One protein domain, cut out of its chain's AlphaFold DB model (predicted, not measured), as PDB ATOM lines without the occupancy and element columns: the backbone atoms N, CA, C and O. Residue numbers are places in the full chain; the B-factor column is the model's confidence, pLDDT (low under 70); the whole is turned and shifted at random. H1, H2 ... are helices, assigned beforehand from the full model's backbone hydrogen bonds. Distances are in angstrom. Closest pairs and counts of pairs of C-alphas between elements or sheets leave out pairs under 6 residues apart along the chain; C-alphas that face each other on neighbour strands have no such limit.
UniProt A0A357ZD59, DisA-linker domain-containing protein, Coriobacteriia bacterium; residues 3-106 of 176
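This is residues 3 to 106 of the 176 residues of the protein "DisA-linker domain-containing protein" of Coriobacteriia bacterium (UniProt A0A357ZD59). One long helix, H1, makes most of the length of the domain, and H2 and then H3 fold back along it, one after the other; beside its first half H4 and H5 pack on it crosswise and thicken that end into a head, while H1 and H2 alone make a thin hairpin at the other. Residues 93 to 106, with no named element, pass round the head end and bring the last printed C-alpha to 8.8 A from the first. The printed part has 104 residues, with five named helices in the order H1, H2, H3, H4, H5 and no named strand, and its class is all helix. It is only just loose, close to compact, with a radius of gyration of the C-alphas of 15.5 A, and its spans of 52 by 26 by 19 A make it only just elongated.

Begin with H1, residues 4 to 29, the hub, which touches the four other helices. Its residues 21 to 28 alone touch H2, residues 36 to 45; look at the closest C-alphas, those of Asp 25 and Arg 39, 6.8 A apart. The two form a helical hairpin, at a shallow tilt of 8 degrees, opposite ways. With residues 7 to 18 alone H1 touches H3, residues 49 to 60, closest at the C-alphas of Tyr 14 and Phe 53, 6.1 A, at a shallow tilt of 24 degrees, opposite ways. H4, residues 66 to 76, touches H1 about perpendicular, at 78 degrees, and the closest C-alphas are those of Ser 15 and Leu 76, 6.0 A apart. H4 also touches H3 about perpendicular, at 75 degrees, closest at the C-alphas of Ile 57 and Ala 69, 5.8 A. H5, residues 86 to 92, touches H1 only just about perpendicular, at 71 degrees, with the C-alphas of Ala 8 and Thr 86 closest at 5.2 A. H5 touches H4 at a steep tilt of 47 degrees, opposite ways, closest at the C-alphas of Ile 72 and Ile 92, 6.4 A. H2 is apart from H3, H4 and H5, and H3 is apart from H5. In H1, H2, H3, H4 and H5 every O i to N i+4 pair is within hydrogen-bond range.

Find C-alpha 4 at (21.364, -27.849, -0.176); from there H1 runs 38.0 A to C-alpha 29 at (20.937, 9.885, 4.168). H2 covers 14.4 A, H3 16.9 A and H4 15.2 A. H5 runs 10.0 A and ends at C-alpha 92, (27.209, -20.935, 9.266).

The two C-alphas farthest apart are those of Asn 33 and Pro 98, 52.5 A. The printed part has no cut. The links H2 to H3 and H3 to H4 are tight, and H1 to H2 and H4 to H5 are short. The mean pLDDT of the printed part is 91.6, and no printed residue is under 70.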
ATOM      1  N   THR A   3      16.984 -28.598  -2.344       91.44
ATOM      2  CA  THR A   3      18.383 -29.042  -2.283       91.44
ATOM      3  C   THR A   3      19.220 -28.158  -1.357       91.44
ATOM      4  O   THR A   3      18.821 -27.039  -1.009       91.44
ATOM      5  N   VAL A   4      20.395 -28.638  -0.952       91.75
ATOM      6  CA  VAL A   4      21.364 -27.849  -0.176       91.75
ATOM      7  C   VAL A   4      21.754 -26.574  -0.932       91.75
ATOM      8  O   VAL A   4      21.733 -25.485  -0.345       91.75
ATOM      9  N   VAL A   5      22.029 -26.676  -2.238       92.94
ATOM     10  CA  VAL A   5      22.403 -25.520  -3.069       92.94
ATOM     11  C   VAL A   5      21.266 -24.498  -3.200       92.94
ATOM     12  O   VAL A   5      21.514 -23.289  -3.145       92.94
ATOM     13  N   ASP A   6      20.006 -24.946  -3.265       93.50
ATOM     14  CA  ASP A   6      18.844 -24.047  -3.278       93.50
ATOM     15  C   ASP A   6      18.759 -23.214  -1.995       93.50
ATOM     16  O   ASP A   6      18.528 -21.997  -2.041       93.50
ATOM     17  N   VAL A   7      18.946 -23.861  -0.837       93.81
ATOM     18  CA  VAL A   7      18.914 -23.198   0.475       93.81
ATOM     19  C   VAL A   7      20.079 -22.227   0.609       93.81
ATOM     20  O   VAL A   7      19.863 -21.077   1.008       93.81
ATOM     21  N   ALA A   8      21.290 -22.652   0.242       94.69
ATOM     22  CA  ALA A   8      22.473 -21.804   0.294       94.69
ATOM     23  C   ALA A   8      22.304 -20.551  -0.575       94.69
ATOM     24  O   ALA A   8      22.421 -19.426  -0.082       94.69
ATOM     25  N   GLY A   9      21.911 -20.736  -1.837       94.88
ATOM     26  CA  GLY A   9      21.674 -19.636  -2.765       94.88
ATOM     27  C   GLY A   9      20.566 -18.691  -2.295       94.88
ATOM     28  O   GLY A   9      20.679 -17.474  -2.448       94.88
ATOM     29  N   LEU A  10      19.496 -19.213  -1.688       95.31
ATOM     30  CA  LEU A  10      18.426 -18.385  -1.130       95.31
ATOM     31  C   LEU A  10      18.918 -17.507   0.029       95.31
ATOM     32  O   LEU A  10      18.620 -16.312   0.058       95.31
ATOM     33  N   LEU A  11      19.675 -18.076   0.967       96.38
ATOM     34  CA  LEU A  11      20.217 -17.338   2.108       96.38
ATOM     35  C   LEU A  11      21.260 -16.299   1.679       96.38
ATOM     36  O   LEU A  11      21.231 -15.175   2.184       96.38
ATOM     37  N   ALA A  12      22.111 -16.629   0.704       96.06
ATOM     38  CA  ALA A  12      23.065 -15.689   0.122       96.06
ATOM     39  C   ALA A  12      22.356 -14.491  -0.537       96.06
ATOM     40  O   ALA A  12      22.739 -13.341  -0.315       96.06
ATOM     41  N   ARG A  13      21.259 -14.726  -1.277       95.31
ATOM     42  CA  ARG A  13      20.444 -13.648  -1.870       95.31
ATOM     43  C   ARG A  13      19.792 -12.756  -0.816       95.31
ATOM     44  O   ARG A  13      19.823 -11.536  -0.968       95.31
ATOM     45  N   TYR A  14      19.232 -13.332   0.250       96.38
ATOM     46  CA  TYR A  14      18.686 -12.542   1.361       96.38
ATOM     47  C   TYR A  14      19.757 -11.676   2.019       96.38
ATOM     48  O   TYR A  14      19.538 -10.481   2.220       96.38
ATOM     49  N   SER A  15      20.915 -12.269   2.322       96.06
ATOM     50  CA  SER A  15      22.056 -11.555   2.893       96.06
ATOM     51  C   SER A  15      22.463 -10.375   2.007       96.06
ATOM     52  O   SER A  15      22.512  -9.232   2.471       96.06
ATOM     53  N   ASN A  16      22.659 -10.620   0.707       95.75
ATOM     54  CA  ASN A  16      23.062  -9.575  -0.223       95.75
ATOM     55  C   ASN A  16      22.011  -8.461  -0.344       95.75
ATOM     56  O   ASN A  16      22.357  -7.283  -0.303       95.75
ATOM     57  N   LEU A  17      20.721  -8.808  -0.405       96.50
ATOM     58  CA  LEU A  17      19.638  -7.825  -0.452       96.50
ATOM     59  C   LEU A  17      19.625  -6.921   0.791       96.50
ATOM     60  O   LEU A  17      19.503  -5.704   0.667       96.50
ATOM     61  N   ILE A  18      19.812  -7.488   1.986       96.00
ATOM     62  CA  ILE A  18      19.896  -6.722   3.241       96.00
ATOM     63  C   ILE A  18      21.118  -5.790   3.242       96.00
ATOM     64  O   ILE A  18      21.022  -4.641   3.691       96.00
ATOM     65  N   ARG A  19      22.262  -6.247   2.715       95.38
ATOM     66  CA  ARG A  19      23.475  -5.423   2.567       95.38
ATOM     67  C   ARG A  19      23.247  -4.259   1.608       95.38
ATOM     68  O   ARG A  19      23.556  -3.120   1.966       95.38
ATOM     69  N   ILE A  20      22.671  -4.529   0.435       95.25
ATOM     70  CA  ILE A  20      22.330  -3.511  -0.565       95.25
ATOM     71  C   ILE A  20      21.370  -2.494   0.046       95.25
ATOM     72  O   ILE A  20      21.651  -1.306  -0.006       95.25
ATOM     73  N   ALA A  21      20.300  -2.936   0.709       95.25
ATOM     74  CA  ALA A  21      19.360  -2.037   1.367       95.25
ATOM     75  C   ALA A  21      20.040  -1.152   2.420       95.25
ATOM     76  O   ALA A  21      19.813   0.052   2.452       95.25
ATOM     77  N   SER A  22      20.936  -1.720   3.230       94.06
ATOM     78  CA  SER A  22      21.700  -0.960   4.227       94.06
ATOM     79  C   SER A  22      22.628   0.078   3.585       94.06
ATOM     80  O   SER A  22      22.809   1.175   4.111       94.06
ATOM     81  N   TYR A  23      23.235  -0.251   2.443       93.75
ATOM     82  CA  TYR A  23      24.045   0.688   1.672       93.75
ATOM     83  C   TYR A  23      23.191   1.792   1.031       93.75
ATOM     84  O   TYR A  23      23.541   2.971   1.123       93.75
ATOM     85  N   THR A  24      22.052   1.430   0.443       93.88
ATOM     86  CA  THR A  24      21.087   2.365  -0.140       93.88
ATOM     87  C   THR A  24      20.551   3.320   0.919       93.88
ATOM     88  O   THR A  24      20.522   4.521   0.680       93.88
ATOM     89  N   ASP A  25      20.224   2.834   2.118       93.06
ATOM     90  CA  ASP A  25      19.759   3.667   3.230       93.06
ATOM     91  C   ASP A  25      20.794   4.724   3.642       93.06
ATOM     92  O   ASP A  25      20.476   5.908   3.784       93.06
ATOM     93  N   ARG A  26      22.066   4.315   3.754       92.06
ATOM     94  CA  ARG A  26      23.181   5.244   3.996       92.06
ATOM     95  C   ARG A  26      23.325   6.262   2.870       92.06
ATOM     96  O   ARG A  26      23.555   7.431   3.147       92.06
ATOM     97  N   THR A  27      23.156   5.835   1.624       90.38
ATOM     98  CA  THR A  27      23.223   6.720   0.452       90.38
ATOM     99  C   THR A  27      22.088   7.744   0.461       90.38
ATOM    100  O   THR A  27      22.327   8.931   0.255       90.38
ATOM    101  N   ILE A  28      20.868   7.314   0.792       89.88
ATOM    102  CA  ILE A  28      19.689   8.176   0.944       89.88
ATOM    103  C   ILE A  28      19.918   9.241   2.024       89.88
ATOM    104  O   ILE A  28      19.521  10.389   1.832       89.88
ATOM    105  N   ASN A  29      20.599   8.906   3.127       86.50
ATOM    106  CA  ASN A  29      20.937   9.885   4.168       86.50
ATOM    107  C   ASN A  29      21.797  11.046   3.648       86.50
ATOM    108  O   ASN A  29      21.626  12.173   4.105       86.50
ATOM    109  N   PHE A  30      22.671  10.811   2.665       86.44
ATOM    110  CA  PHE A  30      23.482  11.877   2.071       86.44
ATOM    111  C   PHE A  30      22.682  12.825   1.154       86.44
ATOM    112  O   PHE A  30      23.179  13.900   0.831       86.44
ATOM    113  N   LEU A  31      21.444  12.483   0.766       82.62
ATOM    114  CA  LEU A  31      20.592  13.313  -0.103       82.62
ATOM    115  C   LEU A  31      19.853  14.448   0.639       82.62
ATOM    116  O   LEU A  31      19.240  15.304   0.000       82.62
ATOM    117  N   GLY A  32      19.894  14.485   1.976       79.12
ATOM    118  CA  GLY A  32      19.328  15.580   2.772       79.12
ATOM    119  C   GLY A  32      17.792  15.661   2.742       79.12
ATOM    120  O   GLY A  32      17.099  14.655   2.911       79.12
ATOM    121  N   ASN A  33      17.248  16.871   2.554       73.25
ATOM    122  CA  ASN A  33      15.827  17.201   2.785       73.25
ATOM    123  C   ASN A  33      14.809  16.490   1.867       73.25
ATOM    124  O   ASN A  33      13.630  16.459   2.205       73.25
ATOM    125  N   ASN A  34      15.230  15.881   0.753       70.12
ATOM    126  CA  ASN A  34      14.338  15.174  -0.184       70.12
ATOM    127  C   ASN A  34      14.406  13.637  -0.057       70.12
ATOM    128  O   ASN A  34      13.941  12.907  -0.930       70.12
ATOM    129  N   SER A  35      14.984  13.124   1.032       84.50
ATOM    130  CA  SER A  35      15.235  11.690   1.244       84.50
ATOM    131  C   SER A  35      13.994  10.876   1.653       84.50
ATOM    132  O   SER A  35      14.006   9.647   1.553       84.50
ATOM    133  N   GLY A  36      12.906  11.536   2.072       87.25
ATOM    134  CA  GLY A  36      11.723  10.885   2.649       87.25
ATOM    135  C   GLY A  36      11.038   9.874   1.724       87.25
ATOM    136  O   GLY A  36      10.754   8.756   2.146       87.25
ATOM    137  N   LEU A  37      10.824  10.226   0.449       90.12
ATOM    138  CA  LEU A  37      10.165   9.328  -0.509       90.12
ATOM    139  C   LEU A  37      10.999   8.067  -0.776       90.12
ATOM    140  O   LEU A  37      10.472   6.959  -0.718       90.12
ATOM    141  N   LEU A  38      12.303   8.229  -1.014       90.56
ATOM    142  CA  LEU A  38      13.211   7.109  -1.283       90.56
ATOM    143  C   LEU A  38      13.338   6.177  -0.073       90.56
ATOM    144  O   LEU A  38      13.377   4.960  -0.229       90.56
ATOM    145  N   ARG A  39      13.362   6.740   1.141       91.44
ATOM    146  CA  ARG A  39      13.381   5.970   2.390       91.44
ATOM    147  C   ARG A  39      12.103   5.151   2.567       91.44
ATOM    148  O   ARG A  39      12.187   3.982   2.931       91.44
ATOM    149  N   ASN A  40      10.942   5.736   2.266       92.88
ATOM    150  CA  ASN A  40       9.667   5.021   2.308       92.88
ATOM    151  C   ASN A  40       9.633   3.882   1.283       92.88
ATOM    152  O   ASN A  40       9.323   2.756   1.655       92.88
ATOM    153  N   GLN A  41      10.048   4.135   0.038       93.75
ATOM    154  CA  GLN A  41      10.114   3.106  -1.009       93.75
ATOM    155  C   GLN A  41      11.066   1.962  -0.642       93.75
ATOM    156  O   GLN A  41      10.737   0.793  -0.828       93.75
ATOM    157  N   LEU A  42      12.235   2.280  -0.077       93.62
ATOM    158  CA  LEU A  42      13.154   1.260   0.419       93.62
ATOM    159  C   LEU A  42      12.511   0.435   1.544       93.62
ATOM    160  O   LEU A  42      12.634  -0.788   1.551       93.62
ATOM    161  N   GLY A  43      11.804   1.090   2.469       92.69
ATOM    162  CA  GLY A  43      11.061   0.427   3.541       92.69
ATOM    163  C   GLY A  43       9.956  -0.499   3.027       92.69
ATOM    164  O   GLY A  43       9.824  -1.615   3.527       92.69
ATOM    165  N   GLU A  44       9.206  -0.074   2.011       93.31
ATOM    166  CA  GLU A  44       8.165  -0.878   1.357       93.31
ATOM    167  C   GLU A  44       8.754  -2.107   0.655       93.31
ATOM    168  O   GLU A  44       8.266  -3.216   0.856       93.31
ATOM    169  N   ILE A  45       9.844  -1.944  -0.103       93.50
ATOM    170  CA  ILE A  45      10.522  -3.058  -0.792       93.50
ATOM    171  C   ILE A  45      11.101  -4.059   0.213       93.50
ATOM    172  O   ILE A  45      11.038  -5.270   0.007       93.50
ATOM    173  N   MET A  46      11.667  -3.562   1.314       95.62
ATOM    174  CA  MET A  46      12.273  -4.402   2.348       95.62
ATOM    175  C   MET A  46      11.255  -4.967   3.344       95.62
ATOM    176  O   MET A  46      11.634  -5.729   4.244       95.62
ATOM    177  N   HIS A  47       9.971  -4.633   3.193       93.00
ATOM    178  CA  HIS A  47       8.920  -5.095   4.082       93.00
ATOM    179  C   HIS A  47       8.860  -6.629   4.106       93.00
ATOM    180  O   HIS A  47       8.785  -7.294   3.077       93.00
ATOM    181  N   GLY A  48       8.938  -7.217   5.302       89.75
ATOM    182  CA  GLY A  48       8.893  -8.671   5.490       89.75
ATOM    183  C   GLY A  48      10.140  -9.446   5.035       89.75
ATOM    184  O   GLY A  48      10.232 -10.643   5.322       89.75
ATOM    185  N   VAL A  49      11.132  -8.806   4.401       94.25
ATOM    186  CA  VAL A  49      12.372  -9.470   3.945       94.25
ATOM    187  C   VAL A  49      13.177  -9.995   5.130       94.25
ATOM    188  O   VAL A  49      13.552 -11.167   5.147       94.25
ATOM    189  N   ALA A  50      13.392  -9.166   6.157       92.75
ATOM    190  CA  ALA A  50      14.128  -9.567   7.359       92.75
ATOM    191  C   ALA A  50      13.438 -10.729   8.094       92.75
ATOM    192  O   ALA A  50      14.094 -11.683   8.512       92.75
ATOM    193  N   THR A  51      12.107 -10.688   8.191       92.56
ATOM    194  CA  THR A  51      11.306 -11.771   8.776       92.56
ATOM    195  C   THR A  51      11.445 -13.057   7.965       92.56
ATOM    196  O   THR A  51      11.737 -14.109   8.525       92.56
ATOM    197  N   SER A  52      11.313 -12.976   6.639       92.75
ATOM    198  CA  SER A  52      11.444 -14.133   5.744       92.75
ATOM    199  C   SER A  52      12.837 -14.754   5.803       92.75
ATOM    200  O   SER A  52      12.970 -15.980   5.779       92.75
ATOM    201  N   PHE A  53      13.873 -13.924   5.934       96.06
ATOM    202  CA  PHE A  53      15.245 -14.380   6.106       96.06
ATOM    203  C   PHE A  53      15.414 -15.164   7.411       96.06
ATOM    204  O   PHE A  53      15.891 -16.298   7.391       96.06
ATOM    205  N   LEU A  54      14.938 -14.614   8.533       96.00
ATOM    206  CA  LEU A  54      14.989 -15.287   9.833       96.00
ATOM    207  C   LEU A  54      14.195 -16.597   9.844       96.00
ATOM    208  O   LEU A  54      14.696 -17.600  10.343       96.00
ATOM    209  N   LEU A  55      12.986 -16.618   9.278       92.94
ATOM    210  CA  LEU A  55      12.171 -17.835   9.202       92.94
ATOM    211  C   LEU A  55      12.826 -18.903   8.320       92.94
ATOM    212  O   LEU A  55      12.832 -20.072   8.690       92.94
ATOM    213  N   THR A  56      13.449 -18.499   7.208       94.88
ATOM    214  CA  THR A  56      14.208 -19.419   6.344       94.88
ATOM    215  C   THR A  56      15.406 -20.008   7.090       94.88
ATOM    216  O   THR A  56      15.639 -21.209   7.013       94.88
ATOM    217  N   ILE A  57      16.130 -19.209   7.879       96.38
ATOM    218  CA  ILE A  57      17.201 -19.729   8.741       96.38
ATOM    219  C   ILE A  57      16.638 -20.723   9.763       96.38
ATOM    220  O   ILE A  57      17.199 -21.799   9.935       96.38
ATOM    221  N   ARG A  58      15.517 -20.405  10.422       94.44
ATOM    222  CA  ARG A  58      14.889 -21.305  11.409       94.44
ATOM    223  C   ARG A  58      14.409 -22.620  10.796       94.44
ATOM    224  O   ARG A  58      14.347 -23.612  11.515       94.44
ATOM    225  N   ASP A  59      14.089 -22.629   9.505       91.56
ATOM    226  CA  ASP A  59      13.682 -23.834   8.784       91.56
ATOM    227  C   ASP A  59      14.828 -24.814   8.534       91.56
ATOM    228  O   ASP A  59      14.569 -26.016   8.535       91.56
ATOM    229  N   TYR A  60      16.060 -24.325   8.356       93.44
ATOM    230  CA  TYR A  60      17.184 -25.151   7.892       93.44
ATOM    231  C   TYR A  60      18.384 -25.198   8.844       93.44
ATOM    232  O   TYR A  60      19.207 -26.101   8.732       93.44
ATOM    233  N   ALA A  61      18.503 -24.280   9.803       93.81
ATOM    234  CA  ALA A  61      19.594 -24.305  10.769       93.81
ATOM    235  C   ALA A  61      19.503 -25.516  11.710       93.81
ATOM    236  O   ALA A  61      18.414 -25.968  12.099       93.81
ATOM    237  N   LYS A  62      20.669 -25.980  12.175       91.88
ATOM    238  CA  LYS A  62      20.766 -27.036  13.196       91.88
ATOM    239  C   LYS A  62      19.976 -26.675  14.457       91.88
ATOM    240  O   LYS A  62      19.261 -27.512  15.009       91.88
ATOM    241  N   THR A  63      20.043 -25.406  14.855       91.62
ATOM    242  CA  THR A  63      19.291 -24.847  15.983       91.62
ATOM    243  C   THR A  63      18.297 -23.802  15.487       91.62
ATOM    244  O   THR A  63      18.689 -22.750  14.989       91.62
ATOM    245  N   SER A  64      17.002 -24.049  15.685       88.44
ATOM    246  CA  SER A  64      15.910 -23.211  15.158       88.44
ATOM    247  C   SER A  64      15.416 -22.116  16.115       88.44
ATOM    248  O   SER A  64      14.357 -21.521  15.886       88.44
ATOM    249  N   SER A  65      16.134 -21.863  17.216       91.12
ATOM    250  CA  SER A  65      15.767 -20.804  18.163       91.12
ATOM    251  C   SER A  65      15.888 -19.428  17.509       91.12
ATOM    252  O   SER A  65      16.797 -19.187  16.716       91.12
ATOM    253  N   GLU A  66      15.003 -18.499  17.870       90.19
ATOM    254  CA  GLU A  66      15.022 -17.149  17.300       90.19
ATOM    255  C   GLU A  66      16.350 -16.422  17.584       90.19
ATOM    256  O   GLU A  66      16.924 -15.767  16.710       90.19
ATOM    257  N   LYS A  67      16.892 -16.601  18.795       94.31
ATOM    258  CA  LYS A  67      18.187 -16.044  19.200       94.31
ATOM    259  C   LYS A  67      19.322 -16.528  18.296       94.31
ATOM    260  O   LYS A  67      20.140 -15.708  17.870       94.31
ATOM    261  N   GLU A  68      19.365 -17.828  18.002       94.88
ATOM    262  CA  GLU A  68      20.403 -18.389  17.135       94.88
ATOM    263  C   GLU A  68      20.192 -17.966  15.680       94.88
ATOM    264  O   GLU A  68      21.142 -17.533  15.036       94.88
ATOM    265  N   ALA A  69      18.949 -17.945  15.192       95.81
ATOM    266  CA  ALA A  69      18.643 -17.468  13.846       95.81
ATOM    267  C   ALA A  69      19.091 -16.014  13.624       95.81
ATOM    268  O   ALA A  69      19.689 -15.699  12.598       95.81
ATOM    269  N   ARG A  70      18.893 -15.129  14.612       96.69
ATOM    270  CA  ARG A  70      19.406 -13.748  14.567       96.69
ATOM    271  C   ARG A  70      20.937 -13.688  14.561       96.69
ATOM    272  O   ARG A  70      21.506 -12.781  13.958       96.69
ATOM    273  N   LYS A  71      21.618 -14.610  15.247       97.75
ATOM    274  CA  LYS A  71      23.087 -14.697  15.245       97.75
ATOM    275  C   LYS A  71      23.607 -15.165  13.886       97.75
ATOM    276  O   LYS A  71      24.484 -14.506  13.340       97.75
ATOM    277  N   ILE A  72      23.011 -16.216  13.329       97.75
ATOM    278  CA  ILE A  72      23.295 -16.731  11.985       97.75
ATOM    279  C   ILE A  72      23.049 -15.645  10.930       97.75
ATOM    280  O   ILE A  72      23.919 -15.389  10.106       97.75
ATOM    281  N   ALA A  73      21.915 -14.941  10.987       97.44
ATOM    282  CA  ALA A  73      21.593 -13.862  10.051       97.44
ATOM    283  C   ALA A  73      22.651 -12.750  10.063       97.44
ATOM    284  O   ALA A  73      23.076 -12.285   9.008       97.44
ATOM    285  N   ARG A  74      23.100 -12.337  11.257       97.06
ATOM    286  CA  ARG A  74      24.185 -11.356  11.395       97.06
ATOM    287  C   ARG A  74      25.500 -11.865  10.828       97.06
ATOM    288  O   ARG A  74      26.256 -11.056  10.313       97.06
ATOM    289  N   GLU A  75      25.782 -13.156  10.965       97.31
ATOM    290  CA  GLU A  75      26.993 -13.747  10.410       97.31
ATOM    291  C   GLU A  75      26.945 -13.758   8.882       97.31
ATOM    292  O   GLU A  75      27.826 -13.186   8.254       97.31
ATOM    293  N   LEU A  76      25.861 -14.264   8.288       96.75
ATOM    294  CA  LEU A  76      25.663 -14.286   6.833       96.75
ATOM    295  C   LEU A  76      25.783 -12.893   6.191       96.75
ATOM    296  O   LEU A  76      26.333 -12.773   5.104       96.75
ATOM    297  N   VAL A  77      25.292 -11.839   6.853       96.56
ATOM    298  CA  VAL A  77      25.328 -10.448   6.347       96.56
ATOM    299  C   VAL A  77      26.733  -9.827   6.351       96.56
ATOM    300  O   VAL A  77      26.951  -8.816   5.681       96.56
ATOM    301  N   LYS A  78      27.702 -10.408   7.071       94.88
ATOM    302  CA  LYS A  78      29.097  -9.930   7.042       94.88
ATOM    303  C   LYS A  78      29.821 -10.315   5.758       94.88
ATOM    304  O   LYS A  78      30.692  -9.562   5.332       94.88
ATOM    305  N   HIS A  79      29.453 -11.449   5.173       93.56
ATOM    306  CA  HIS A  79      30.082 -11.991   3.974       93.56
ATOM    307  C   HIS A  79      29.510 -11.338   2.718       93.56
ATOM    308  O   HIS A  79      28.335 -10.951   2.653       93.56
ATOM    309  N   GLN A  80      30.357 -11.193   1.708       89.75
ATOM    310  CA  GLN A  80      29.926 -10.840   0.365       89.75
ATOM    311  C   GLN A  80      29.223 -12.027  -0.307       89.75
ATOM    312  O   GLN A  80      29.284 -13.159   0.163       89.75
ATOM    313  N   GLN A  81      28.487 -11.774  -1.391       84.00
ATOM    314  CA  GLN A  81      27.695 -12.830  -2.030       84.00
ATOM    315  C   GLN A  81      28.581 -13.934  -2.632       84.00
ATOM    316  O   GLN A  81      28.202 -15.098  -2.600       84.00
ATOM    317  N   ASP A  82      29.733 -13.562  -3.177       86.69
ATOM    318  CA  ASP A  82      30.760 -14.444  -3.735       86.69
ATOM    319  C   ASP A  82      31.531 -15.234  -2.668       86.69
ATOM    320  O   ASP A  82      32.057 -16.300  -2.966       86.69
ATOM    321  N   GLU A  83      31.541 -14.756  -1.422       89.00
ATOM    322  CA  GLU A  83      32.117 -15.456  -0.265       89.00
ATOM    323  C   GLU A  83      31.146 -16.494   0.341       89.00
ATOM    324  O   GLU A  83      31.552 -17.336   1.139       89.00
ATOM    325  N   LEU A  84      29.858 -16.452  -0.021       91.94
ATOM    326  CA  LEU A  84      28.814 -17.352   0.486       91.94
ATOM    327  C   LEU A  84      28.566 -18.526  -0.468       91.94
ATOM    328  O   LEU A  84      27.477 -18.663  -1.034       91.94
ATOM    329  N   ASP A  85      29.567 -19.390  -0.623       92.12
ATOM    330  CA  ASP A  85      29.389 -20.682  -1.288       92.12
ATOM    331  C   ASP A  85      28.547 -21.662  -0.443       92.12
ATOM    332  O   ASP A  85      28.231 -21.412   0.729       92.12
ATOM    333  N   THR A  86      28.146 -22.791  -1.042       92.56
ATOM    334  CA  THR A  86      27.291 -23.778  -0.370       92.56
ATOM    335  C   THR A  86      27.895 -24.247   0.954       92.56
ATOM    336  O   THR A  86      27.204 -24.258   1.977       92.56
ATOM    337  N   GLY A  87      29.189 -24.578   0.963       91.81
ATOM    338  CA  GLY A  87      29.886 -25.077   2.148       91.81
ATOM    339  C   GLY A  87      29.925 -24.056   3.285       91.81
ATOM    340  O   GLY A  87      29.615 -24.384   4.432       91.81
ATOM    341  N   THR A  88      30.228 -22.800   2.965       93.44
ATOM    342  CA  THR A  88      30.277 -21.692   3.925       93.44
ATOM    343  C   THR A  88      28.903 -21.441   4.535       93.44
ATOM    344  O   THR A  88      28.778 -21.331   5.759       93.44
ATOM    345  N   VAL A  89      27.843 -21.419   3.719       95.38
ATOM    346  CA  VAL A  89      26.479 -21.233   4.231       95.38
ATOM    347  C   VAL A  89      26.069 -22.389   5.147       95.38
ATOM    348  O   VAL A  89      25.537 -22.135   6.230       95.38
ATOM    349  N   MET A  90      26.344 -23.643   4.772       94.19
ATOM    350  CA  MET A  90      26.012 -24.805   5.609       94.19
ATOM    351  C   MET A  90      26.760 -24.789   6.944       94.19
ATOM    352  O   MET A  90      26.152 -24.998   7.999       94.19
ATOM    353  N   MET A  91      28.042 -24.423   6.924       94.00
ATOM    354  CA  MET A  91      28.835 -24.256   8.139       94.00
ATOM    355  C   MET A  91      28.245 -23.178   9.060       94.00
ATOM    356  O   MET A  91      28.091 -23.409  10.261       94.00
ATOM    357  N   ILE A  92      27.844 -22.026   8.508       95.88
ATOM    358  CA  ILE A  92      27.209 -20.935   9.266       95.88
ATOM    359  C   ILE A  92      25.842 -21.363   9.837       95.88
ATOM    360  O   ILE A  92      25.477 -20.945  10.938       95.88
ATOM    361  N   LEU A  93      25.101 -22.240   9.150       94.38
ATOM    362  CA  LEU A  93      23.865 -22.860   9.657       94.38
ATOM    363  C   LEU A  93      24.100 -23.910  10.762       94.38
ATOM    364  O   LEU A  93      23.138 -24.402  11.367       94.38
ATOM    365  N   GLY A  94      25.361 -24.244  11.046       92.88
ATOM    366  CA  GLY A  94      25.759 -25.268  12.008       92.88
ATOM    367  C   GLY A  94      25.650 -26.695  11.473       92.88
ATOM    368  O   GLY A  94      25.650 -27.633  12.273       92.88
ATOM    369  N   ILE A  95      25.534 -26.868  10.154       89.19
ATOM    370  CA  ILE A  95      25.538 -28.166   9.482       89.19
ATOM    371  C   ILE A  95      26.997 -28.478   9.137       89.19
ATOM    372  O   ILE A  95      27.576 -27.880   8.236       89.19
ATOM    373  N   THR A  96      27.616 -29.348   9.934       82.06
ATOM    374  CA  THR A  96      29.049 -29.680   9.830       82.06
ATOM    375  C   THR A  96      29.308 -31.019   9.154       82.06
ATOM    376  O   THR A  96      30.458 -31.339   8.864       82.06
ATOM    377  N   ASP A  97      28.261 -31.814   8.952       82.62
ATOM    378  CA  ASP A  97      28.361 -33.078   8.236       82.62
ATOM    379  C   ASP A  97      28.583 -32.788   6.744       82.62
ATOM    380  O   ASP A  97      28.070 -31.785   6.243       82.62
ATOM    381  N   PRO A  98      29.363 -33.611   6.024       74.81
ATOM    382  CA  PRO A  98      29.511 -33.453   4.587       74.81
ATOM    383  C   PRO A  98      28.145 -33.657   3.924       74.81
ATOM    384  O   PRO A  98      27.568 -34.738   4.009       74.81
ATOM    385  N   VAL A  99      27.643 -32.600   3.290       82.12
ATOM    386  CA  VAL A  99      26.382 -32.586   2.543       82.12
ATOM    387  C   VAL A  99      26.720 -32.256   1.096       82.12
ATOM    388  O   VAL A  99      27.444 -31.292   0.843       82.12
ATOM    389  N   ALA A 100      26.244 -33.065   0.156       84.56
ATOM    390  CA  ALA A 100      26.384 -32.774  -1.264       84.56
ATOM    391  C   ALA A 100      25.403 -31.667  -1.678       84.56
ATOM    392  O   ALA A 100      24.335 -31.518  -1.089       84.56
ATOM    393  N   ASP A 101      25.734 -30.916  -2.728       83.94
ATOM    394  CA  ASP A 101      24.871 -29.841  -3.239       83.94
ATOM    395  C   ASP A 101      23.453 -30.334  -3.586       83.94
ATOM    396  O   ASP A 101      22.475 -29.615  -3.369       83.94
ATOM    397  N   GLU A 102      23.347 -31.571  -4.085       85.44
ATOM    398  CA  GLU A 102      22.100 -32.225  -4.506       85.44
ATOM    399  C   GLU A 102      21.328 -32.889  -3.356       85.44
ATOM    400  O   GLU A 102      20.191 -33.327  -3.551       85.44
ATOM    401  N   ASP A 103      21.906 -32.956  -2.153       86.81
ATOM    402  CA  ASP A 103      21.232 -33.570  -1.015       86.81
ATOM    403  C   ASP A 103      19.962 -32.797  -0.651       86.81
ATOM    404  O   ASP A 103      19.848 -31.576  -0.797       86.81
ATOM    405  N   HIS A 104      18.971 -33.526  -0.148       86.38
ATOM    406  CA  HIS A 104      17.678 -32.951   0.184       86.38
ATOM    407  C   HIS A 104      17.628 -32.451   1.626       86.38
ATOM    408  O   HIS A 104      17.884 -33.191   2.576       86.38
ATOM    409  N   LEU A 105      17.176 -31.209   1.793       84.56
ATOM    410  CA  LEU A 105      16.844 -30.620   3.083       84.56
ATOM    411  C   LEU A 105      15.327 -30.541   3.264       84.56
ATOM    412  O   LEU A 105      14.565 -30.194   2.356       84.56
ATOM    413  N   HIS A 106      14.886 -30.835   4.485       85.12
ATOM    414  CA  HIS A 106      13.483 -30.752   4.871       85.12
ATOM    415  C   HIS A 106      13.254 -29.518   5.751       85.12
ATOM    416  O   HIS A 106      13.841 -29.433   6.830       85.12
TER     417      HIS A 106